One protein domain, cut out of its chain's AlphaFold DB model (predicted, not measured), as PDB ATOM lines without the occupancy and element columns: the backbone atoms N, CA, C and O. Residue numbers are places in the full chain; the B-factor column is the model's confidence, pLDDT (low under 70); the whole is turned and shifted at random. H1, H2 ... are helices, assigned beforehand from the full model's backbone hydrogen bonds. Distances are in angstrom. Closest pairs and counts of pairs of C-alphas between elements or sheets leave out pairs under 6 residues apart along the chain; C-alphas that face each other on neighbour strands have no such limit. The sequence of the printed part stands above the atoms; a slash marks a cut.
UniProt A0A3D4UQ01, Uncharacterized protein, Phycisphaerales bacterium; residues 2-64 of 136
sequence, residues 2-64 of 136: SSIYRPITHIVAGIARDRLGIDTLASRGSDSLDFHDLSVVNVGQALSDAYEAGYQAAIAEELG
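What this domain is: This is residues 2 to 64 of the 136 residues of an uncharacterized protein of Phycisphaerales bacterium (UniProt A0A3D4UQ01). Two helices, H1 and the longer H3, run side by side in opposite ways, and the loop between them, which holds the short H2, swings out beyond one end of the pair. Residues 27 to 32 stick out there, residues 59 to 64 at the other end. The printed part has 63 residues, 40 of them in the named helices H1, H2 and H3 in that order, with no named strand; its class is all helix, and it is loose, with a radius of gyration of the C-alphas of 13.6 A and spans of 42 by 26 by 15 A.

Where its parts are: Find C-alpha 8 at (212.347, 147.660, 182.485); from there H1 runs 17.3 A to residue 20. H2 is residues 31 to 34. H3, residues 40 to 62, runs 33.0 A to C-alpha 62 at (215.225, 161.706, 185.512).

How they stand to each other: H1 and H3 touch, closest at the C-alphas of Arg 19 and Ala 46, 5.6 A, at a shallow tilt of 18 degrees. H2 is apart from both. In H1 and H3 every O i to N i+4 pair is within hydrogen-bond range; H2 is too short for one.

The domain as a whole: The C-alphas farthest apart, Ser 32 and Leu 63, are 43.0 A apart. The printed part has no cut and no long link. Residues 2 to 6 and 59 to 64 have pLDDT under 70.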
ATOM      1  N   SER A   2     220.085 145.007 196.905       28.38
ATOM      2  CA  SER A   2     218.792 145.696 196.962       28.38
ATOM      3  C   SER A   2     217.990 145.516 195.665       28.38
ATOM      4  O   SER A   2     218.447 145.887 194.588       28.38
ATOM      5  N   SER A   3     216.810 144.906 195.776       39.31
ATOM      6  CA  SER A   3     215.909 144.533 194.675       39.31
ATOM      7  C   SER A   3     215.001 145.703 194.257       39.31
ATOM      8  O   SER A   3     213.783 145.545 194.218       39.31
ATOM      9  N   ILE A   4     215.569 146.881 193.988       41.09
ATOM     10  CA  ILE A   4     214.776 148.092 193.677       41.09
ATOM     11  C   ILE A   4     214.905 148.503 192.202       41.09
ATOM     12  O   ILE A   4     213.984 149.079 191.640       41.09
ATOM     13  N   TYR A   5     215.972 148.087 191.517       46.38
ATOM     14  CA  TYR A   5     216.101 148.244 190.067       46.38
ATOM     15  C   TYR A   5     215.823 146.903 189.384       46.38
ATOM     16  O   TYR A   5     216.743 146.147 189.069       46.38
ATOM     17  N   ARG A   6     214.545 146.556 189.175       59.56
ATOM     18  CA  ARG A   6     214.241 145.574 188.126       59.56
ATOM     19  C   ARG A   6     214.372 146.311 186.797       59.56
ATOM     20  O   ARG A   6     213.648 147.284 186.603       59.56
ATOM     21  N   PRO A   7     215.272 145.883 185.895       73.38
ATOM     22  CA  PRO A   7     215.356 146.473 184.571       73.38
ATOM     23  C   PRO A   7     213.971 146.476 183.923       73.38
ATOM     24  O   PRO A   7     213.217 145.514 184.095       73.38
ATOM     25  N   ILE A   8     213.645 147.525 183.166       82.56
ATOM     26  CA  ILE A   8     212.347 147.660 182.485       82.56
ATOM     27  C   ILE A   8     211.985 146.403 181.677       82.56
ATOM     28  O   ILE A   8     210.826 146.004 181.618       82.56
ATOM     29  N   THR A   9     212.990 145.696 181.156       84.00
ATOM     30  CA  THR A   9     212.842 144.408 180.468       84.00
ATOM     31  C   THR A   9     212.142 143.344 181.313       84.00
ATOM     32  O   THR A   9     211.324 142.596 180.787       84.00
ATOM     33  N   HIS A  10     212.391 143.288 182.624       86.81
ATOM     34  CA  HIS A  10     211.707 142.359 183.523       86.81
ATOM     35  C   HIS A  10     210.237 142.754 183.736       86.81
ATOM     36  O   HIS A  10     209.376 141.883 183.865       86.81
ATOM     37  N   ILE A  11     209.932 144.053 183.796       87.44
ATOM     38  CA  ILE A  11     208.552 144.536 183.943       87.44
ATOM     39  C   ILE A  11     207.763 144.206 182.673       87.44
ATOM     40  O   ILE A  11     206.704 143.589 182.753       87.44
ATOM     41  N   VAL A  12     208.328 144.508 181.502       91.00
ATOM     42  CA  VAL A  12     207.711 144.210 180.202       91.00
ATOM     43  C   VAL A  12     207.533 142.702 179.997       91.00
ATOM     44  O   VAL A  12     206.475 142.274 179.544       91.00
ATOM     45  N   ALA A  13     208.501 141.874 180.404       92.38
ATOM     46  CA  ALA A  13     208.347 140.416 180.386       92.38
ATOM     47  C   ALA A  13     207.212 139.931 181.307       92.38
ATOM     48  O   ALA A  13     206.501 138.989 180.969       92.38
ATOM     49  N   GLY A  14     207.012 140.584 182.456       91.56
ATOM     50  CA  GLY A  14     205.864 140.324 183.324       91.56
ATOM     51  C   GLY A  14     204.537 140.658 182.646       91.56
ATOM     52  O   GLY A  14     203.652 139.812 182.599       91.56
ATOM     53  N   ILE A  15     204.438 141.840 182.035       93.69
ATOM     54  CA  ILE A  15     203.244 142.280 181.297       93.69
ATOM     55  C   ILE A  15     202.922 141.318 180.148       93.69
ATOM     56  O   ILE A  15     201.766 140.945 179.967       93.69
ATOM     57  N   ALA A  16     203.932 140.878 179.391       94.00
ATOM     58  CA  ALA A  16     203.753 139.920 178.303       94.00
ATOM     59  C   ALA A  16     203.179 138.585 178.801       94.00
ATOM     60  O   ALA A  16     202.229 138.064 178.217       94.00
ATOM     61  N   ARG A  17     203.684 138.068 179.922       94.38
ATOM     62  CA  ARG A  17     203.144 136.852 180.535       94.38
ATOM     63  C   ARG A  17     201.711 137.054 181.019       94.38
ATOM     64  O   ARG A  17     200.845 136.241 180.716       94.38
ATOM     65  N   ASP A  18     201.446 138.147 181.724       93.38
ATOM     66  CA  ASP A  18     200.179 138.339 182.431       93.38
ATOM     67  C   ASP A  18     199.035 138.762 181.483       93.38
ATOM     68  O   ASP A  18     197.884 138.376 181.685       93.38
ATOM     69  N   ARG A  19     199.332 139.531 180.423       93.44
ATOM     70  CA  ARG A  19     198.338 140.008 179.439       93.44
ATOM     71  C   ARG A  19     198.237 139.130 178.199       93.44
ATOM     72  O   ARG A  19     197.144 138.984 177.649       93.44
ATOM     73  N   LEU A  20     199.362 138.590 177.730       94.31
ATOM     74  CA  LEU A  20     199.444 137.868 176.455       94.31
ATOM     75  C   LEU A  20     199.655 136.360 176.638       94.31
ATOM     76  O   LEU A  20     199.580 135.630 175.658       94.31
ATOM     77  N   GLY A  21     199.915 135.875 177.857       91.88
ATOM     78  CA  GLY A  21     200.261 134.468 178.078       91.88
ATOM     79  C   GLY A  21     201.602 134.074 177.450       91.88
ATOM     80  O   GLY A  21     201.828 132.899 177.179       91.88
ATOM     81  N   ILE A  22     202.478 135.048 177.179       92.12
ATOM     82  CA  ILE A  22     203.795 134.818 176.580       92.12
ATOM     83  C   ILE A  22     204.818 134.643 177.700       92.12
ATOM     84  O   ILE A  22     205.160 135.596 178.400       92.12
ATOM     85  N   ASP A  23     205.339 133.428 177.852       88.75
ATOM     86  CA  ASP A  23     206.266 133.085 178.939       88.75
ATOM     87  C   ASP A  23     207.616 133.814 178.853       88.75
ATOM     88  O   ASP A  23     208.268 134.055 179.872       88.75
ATOM     89  N   THR A  24     208.064 134.145 177.640       89.19
ATOM     90  CA  THR A  24     209.355 134.797 177.400       89.19
ATOM     91  C   THR A  24     209.322 135.693 176.169       89.19
ATOM     92  O   THR A  24     208.700 135.363 175.167       89.19
ATOM     93  N   LEU A  25     210.045 136.811 176.237       89.19
ATOM     94  CA  LEU A  25     210.269 137.721 175.107       89.19
ATOM     95  C   LEU A  25     211.571 137.422 174.346       89.19
ATOM     96  O   LEU A  25     211.906 138.123 173.394       89.19
ATOM     97  N   ALA A  26     212.344 136.424 174.782       87.31
ATOM     98  CA  ALA A  26     213.538 135.991 174.066       87.31
ATOM     99  C   ALA A  26     213.149 135.200 172.808       87.31
ATOM    100  O   ALA A  26     212.249 134.366 172.863       87.31
ATOM    101  N   SER A  27     213.868 135.411 171.701       82.44
ATOM    102  CA  SER A  27     213.675 134.621 170.479       82.44
ATOM    103  C   SER A  27     214.022 133.152 170.727       82.44
ATOM    104  O   SER A  27     215.061 132.851 171.324       82.44
ATOM    105  N   ARG A  28     213.158 132.239 170.269       83.81
ATOM    106  CA  ARG A  28     213.327 130.791 170.468       83.81
ATOM    107  C   ARG A  28     213.784 130.058 169.209       83.81
ATOM    108  O   ARG A  28     214.095 128.872 169.294       83.81
ATOM    109  N   GLY A  29     213.864 130.756 168.073       82.00
ATOM    110  CA  GLY A  29     214.336 130.203 166.801       82.00
ATOM    111  C   GLY A  29     213.470 129.048 166.298       82.00
ATOM    112  O   GLY A  29     213.983 128.120 165.675       82.00
ATOM    113  N   SER A  30     212.179 129.064 166.631       81.12
ATOM    114  CA  SER A  30     211.239 128.002 166.304       81.12
ATOM    115  C   SER A  30     209.883 128.627 166.039       81.12
ATOM    116  O   SER A  30     209.191 129.031 166.970       81.12
ATOM    117  N   ASP A  31     209.492 128.632 164.767       74.06
ATOM    118  CA  ASP A  31     208.239 129.215 164.292       74.06
ATOM    119  C   ASP A  31     207.036 128.780 165.144       74.06
ATOM    120  O   ASP A  31     206.267 129.612 165.613       74.06
ATOM    121  N   SER A  32     206.908 127.483 165.456       80.94
ATOM    122  CA  SER A  32     205.786 126.966 166.257       80.94
ATOM    123  C   SER A  32     205.764 127.436 167.716       80.94
ATOM    124  O   SER A  32     204.766 127.230 168.397       80.94
ATOM    125  N   LEU A  33     206.861 128.005 168.219       78.50
ATOM    126  CA  LEU A  33     206.969 128.583 169.560       78.50
ATOM    127  C   LEU A  33     206.891 130.116 169.554       78.50
ATOM    128  O   LEU A  33     206.731 130.690 170.629       78.50
ATOM    129  N   ASP A  34     207.005 130.739 168.377       75.81
ATOM    130  CA  ASP A  34     206.994 132.192 168.176       75.81
ATOM    131  C   ASP A  34     205.620 132.707 167.658       75.81
ATOM    132  O   ASP A  34     205.364 133.913 167.663       75.81
ATOM    133  N   PHE A  35     204.701 131.818 167.248       83.25
ATOM    134  CA  PHE A  35     203.307 132.164 166.923       83.25
ATOM    135  C   PHE A  35     202.383 132.077 168.147       83.25
ATOM    136  O   PHE A  35     202.362 131.075 168.861       83.25
ATOM    137  N   HIS A  36     201.556 133.109 168.344       84.31
ATOM    138  CA  HIS A  36     200.600 133.198 169.449       84.31
ATOM    139  C   HIS A  36     199.223 133.655 168.958       84.31
ATOM    140  O   HIS A  36     199.111 134.682 168.284       84.31
ATOM    141  N   ASP A  37     198.171 132.943 169.361       90.19
ATOM    142  CA  ASP A  37     196.788 133.381 169.165       90.19
ATOM    143  C   ASP A  37     196.397 134.359 170.277       90.19
ATOM    144  O   ASP A  37     196.139 133.969 171.418       90.19
ATOM    145  N   LEU A  38     196.372 135.651 169.948       91.69
ATOM    146  CA  LEU A  38     196.149 136.729 170.909       91.69
ATOM    147  C   LEU A  38     194.897 137.535 170.575       91.69
ATOM    148  O   LEU A  38     194.625 137.880 169.426       91.69
ATOM    149  N   SER A  39     194.164 137.920 171.617       93.88
ATOM    150  CA  SER A  39     193.103 138.916 171.491       93.88
ATOM    151  C   SER A  39     193.699 140.292 171.196       93.88
ATOM    152  O   SER A  39     194.590 140.754 171.911       93.88
ATOM    153  N   VAL A  40     193.137 141.003 170.213       94.00
ATOM    154  CA  VAL A  40     193.500 142.402 169.915       94.00
ATOM    155  C   VAL A  40     193.318 143.301 171.146       94.00
ATOM    156  O   VAL A  40     194.108 144.217 171.367       94.00
ATOM    157  N   VAL A  41     192.324 143.009 171.993       94.19
ATOM    158  CA  VAL A  41     192.108 143.736 173.254       94.19
ATOM    159  C   VAL A  41     193.281 143.526 174.212       94.19
ATOM    160  O   VAL A  41     193.785 144.494 174.775       94.19
ATOM    161  N   ASN A  42     193.757 142.286 174.356       93.19
ATOM    162  CA  ASN A  42     194.884 141.971 175.235       93.19
ATOM    163  C   ASN A  42     196.185 142.597 174.726       93.19
ATOM    164  O   ASN A  42     196.964 143.103 175.529       93.19
ATOM    165  N   VAL A  43     196.395 142.625 173.404       94.69
ATOM    166  CA  VAL A  43     197.527 143.334 172.788       94.69
ATOM    167  C   VAL A  43     197.471 144.825 173.116       94.69
ATOM    168  O   VAL A  43     198.462 145.384 173.579       94.69
ATOM    169  N   GLY A  44     196.309 145.466 172.953       91.31
ATOM    170  CA  GLY A  44     196.130 146.877 173.303       91.31
ATOM    171  C   GLY A  44     196.412 147.166 174.782       91.31
ATOM    172  O   GLY A  44     197.123 148.116 175.101       91.31
ATOM    173  N   GLN A  45     195.914 146.316 175.685       89.94
ATOM    174  CA  GLN A  45     196.168 146.444 177.124       89.94
ATOM    175  C   GLN A  45     197.645 146.233 177.474       89.94
ATOM    176  O   GLN A  45     198.204 147.022 178.227       89.94
ATOM    177  N   ALA A  46     198.303 145.225 176.893       91.31
ATOM    178  CA  ALA A  46     199.723 144.969 177.120       91.31
ATOM    179  C   ALA A  46     200.600 146.141 176.667       91.31
ATOM    180  O   ALA A  46     201.521 146.530 177.382       91.31
ATOM    181  N   LEU A  47     200.301 146.731 175.506       93.25
ATOM    182  CA  LEU A  47     201.018 147.906 175.009       93.25
ATOM    183  C   LEU A  47     200.785 149.132 175.895       93.25
ATOM    184  O   LEU A  47     201.736 149.848 176.194       93.25
ATOM    185  N   SER A  48     199.545 149.354 176.339       85.50
ATOM    186  CA  SER A  48     199.214 150.445 177.260       85.50
ATOM    187  C   SER A  48     199.965 150.306 178.585       85.50
ATOM    188  O   SER A  48     200.558 151.272 179.061       85.50
ATOM    189  N   ASP A  49     199.976 149.105 179.164       84.38
ATOM    190  CA  ASP A  49     200.669 148.832 180.423       84.38
ATOM    191  C   ASP A  49     202.193 148.955 180.263       84.38
ATOM    192  O   ASP A  49     202.867 149.501 181.136       84.38
ATOM    193  N   ALA A  50     202.751 148.488 179.139       86.19
ATOM    194  CA  ALA A  50     204.184 148.586 178.864       86.19
ATOM    195  C   ALA A  50     204.632 150.037 178.642       86.19
ATOM    196  O   ALA A  50     205.682 150.434 179.147       86.19
ATOM    197  N   TYR A  51     203.832 150.831 177.921       84.62
ATOM    198  CA  TYR A  51     204.070 152.264 177.752       84.62
ATOM    199  C   TYR A  51     204.074 152.978 179.101       84.62
ATOM    200  O   TYR A  51     205.011 153.716 179.397       84.62
ATOM    201  N   GLU A  52     203.067 152.717 179.938       77.88
ATOM    202  CA  GLU A  52     202.970 153.307 181.271       77.88
ATOM    203  C   GLU A  52     204.193 152.942 182.120       77.88
ATOM    204  O   GLU A  52     204.851 153.824 182.664       77.88
ATOM    205  N   ALA A  53     204.560 151.660 182.172       78.75
ATOM    206  CA  ALA A  53     205.732 151.210 182.916       78.75
ATOM    207  C   ALA A  53     207.030 151.888 182.440       78.75
ATOM    208  O   ALA A  53     207.852 152.290 183.262       78.75
ATOM    209  N   GLY A  54     207.213 152.030 181.123       78.44
ATOM    210  CA  GLY A  54     208.378 152.702 180.544       78.44
ATOM    211  C   GLY A  54     208.404 154.201 180.840       78.44
ATOM    212  O   GLY A  54     209.446 154.734 181.217       78.44
ATOM    213  N   TYR A  55     207.256 154.868 180.727       74.75
ATOM    214  CA  TYR A  55     207.108 156.283 181.053       74.75
ATOM    215  C   TYR A  55     207.442 156.556 182.523       74.75
ATOM    216  O   TYR A  55     208.234 157.452 182.817       74.75
ATOM    217  N   GLN A  56     206.934 155.727 183.441       70.19
ATOM    218  CA  GLN A  56     207.239 155.877 184.863       70.19
ATOM    219  C   GLN A  56     208.696 155.574 185.200       70.19
ATOM    220  O   GLN A  56     209.282 156.270 186.026       70.19
ATOM    221  N   ALA A  57     209.309 154.588 184.541       72.44
ATOM    222  CA  ALA A  57     210.733 154.323 184.710       72.44
ATOM    223  C   ALA A  57     211.589 155.527 184.281       72.44
ATOM    224  O   ALA A  57     212.492 155.914 185.017       72.44
ATOM    225  N   ALA A  58     211.265 156.156 183.147       71.06
ATOM    226  CA  ALA A  58     211.979 157.335 182.657       71.06
ATOM    227  C   ALA A  58     211.825 158.545 183.594       71.06
ATOM    228  O   ALA A  58     212.800 159.232 183.886       71.06
ATOM    229  N   ILE A  59     210.615 158.785 184.113       65.94
ATOM    230  CA  ILE A  59     210.372 159.840 185.105       65.94
ATOM    231  C   ILE A  59     211.158 159.570 186.387       65.94
ATOM    232  O   ILE A  59     211.793 160.478 186.923       65.94
ATOM    233  N   ALA A  60     211.120 158.337 186.891       63.28
ATOM    234  CA  ALA A  60     211.829 157.974 188.107       63.28
ATOM    235  C   ALA A  60     213.350 158.123 187.949       63.28
ATOM    236  O   ALA A  60     214.003 158.609 188.870       63.28
ATOM    237  N   GLU A  61     213.901 157.762 186.787       66.56
ATOM    238  CA  GLU A  61     215.315 157.949 186.452       66.56
ATOM    239  C   GLU A  61     215.701 159.436 186.410       66.56
ATOM    240  O   GLU A  61     216.588 159.848 187.157       66.56
ATOM    241  N   GLU A  62     214.988 160.254 185.628       62.47
ATOM    242  CA  GLU A  62     215.225 161.706 185.512       62.47
ATOM    243  C   GLU A  62     215.131 162.411 186.877       62.47
ATOM    244  O   GLU A  62     215.873 163.346 187.193       62.47
ATOM    245  N   LEU A  63     214.218 161.947 187.731       56.19
ATOM    246  CA  LEU A  63     213.975 162.531 189.043       56.19
ATOM    247  C   LEU A  63     214.766 161.870 190.182       56.19
ATOM    248  O   LEU A  63     214.633 162.304 191.333       56.19
ATOM    249  N   GLY A  64     215.585 160.854 189.917       53.22
ATOM    250  CA  GLY A  64     216.287 160.106 190.966       53.22
ATOM    251  C   GLY A  64     215.348 159.546 192.046       53.22
ATOM    252  O   GLY A  64     215.715 159.498 193.219       53.22
TER     253      GLY A  64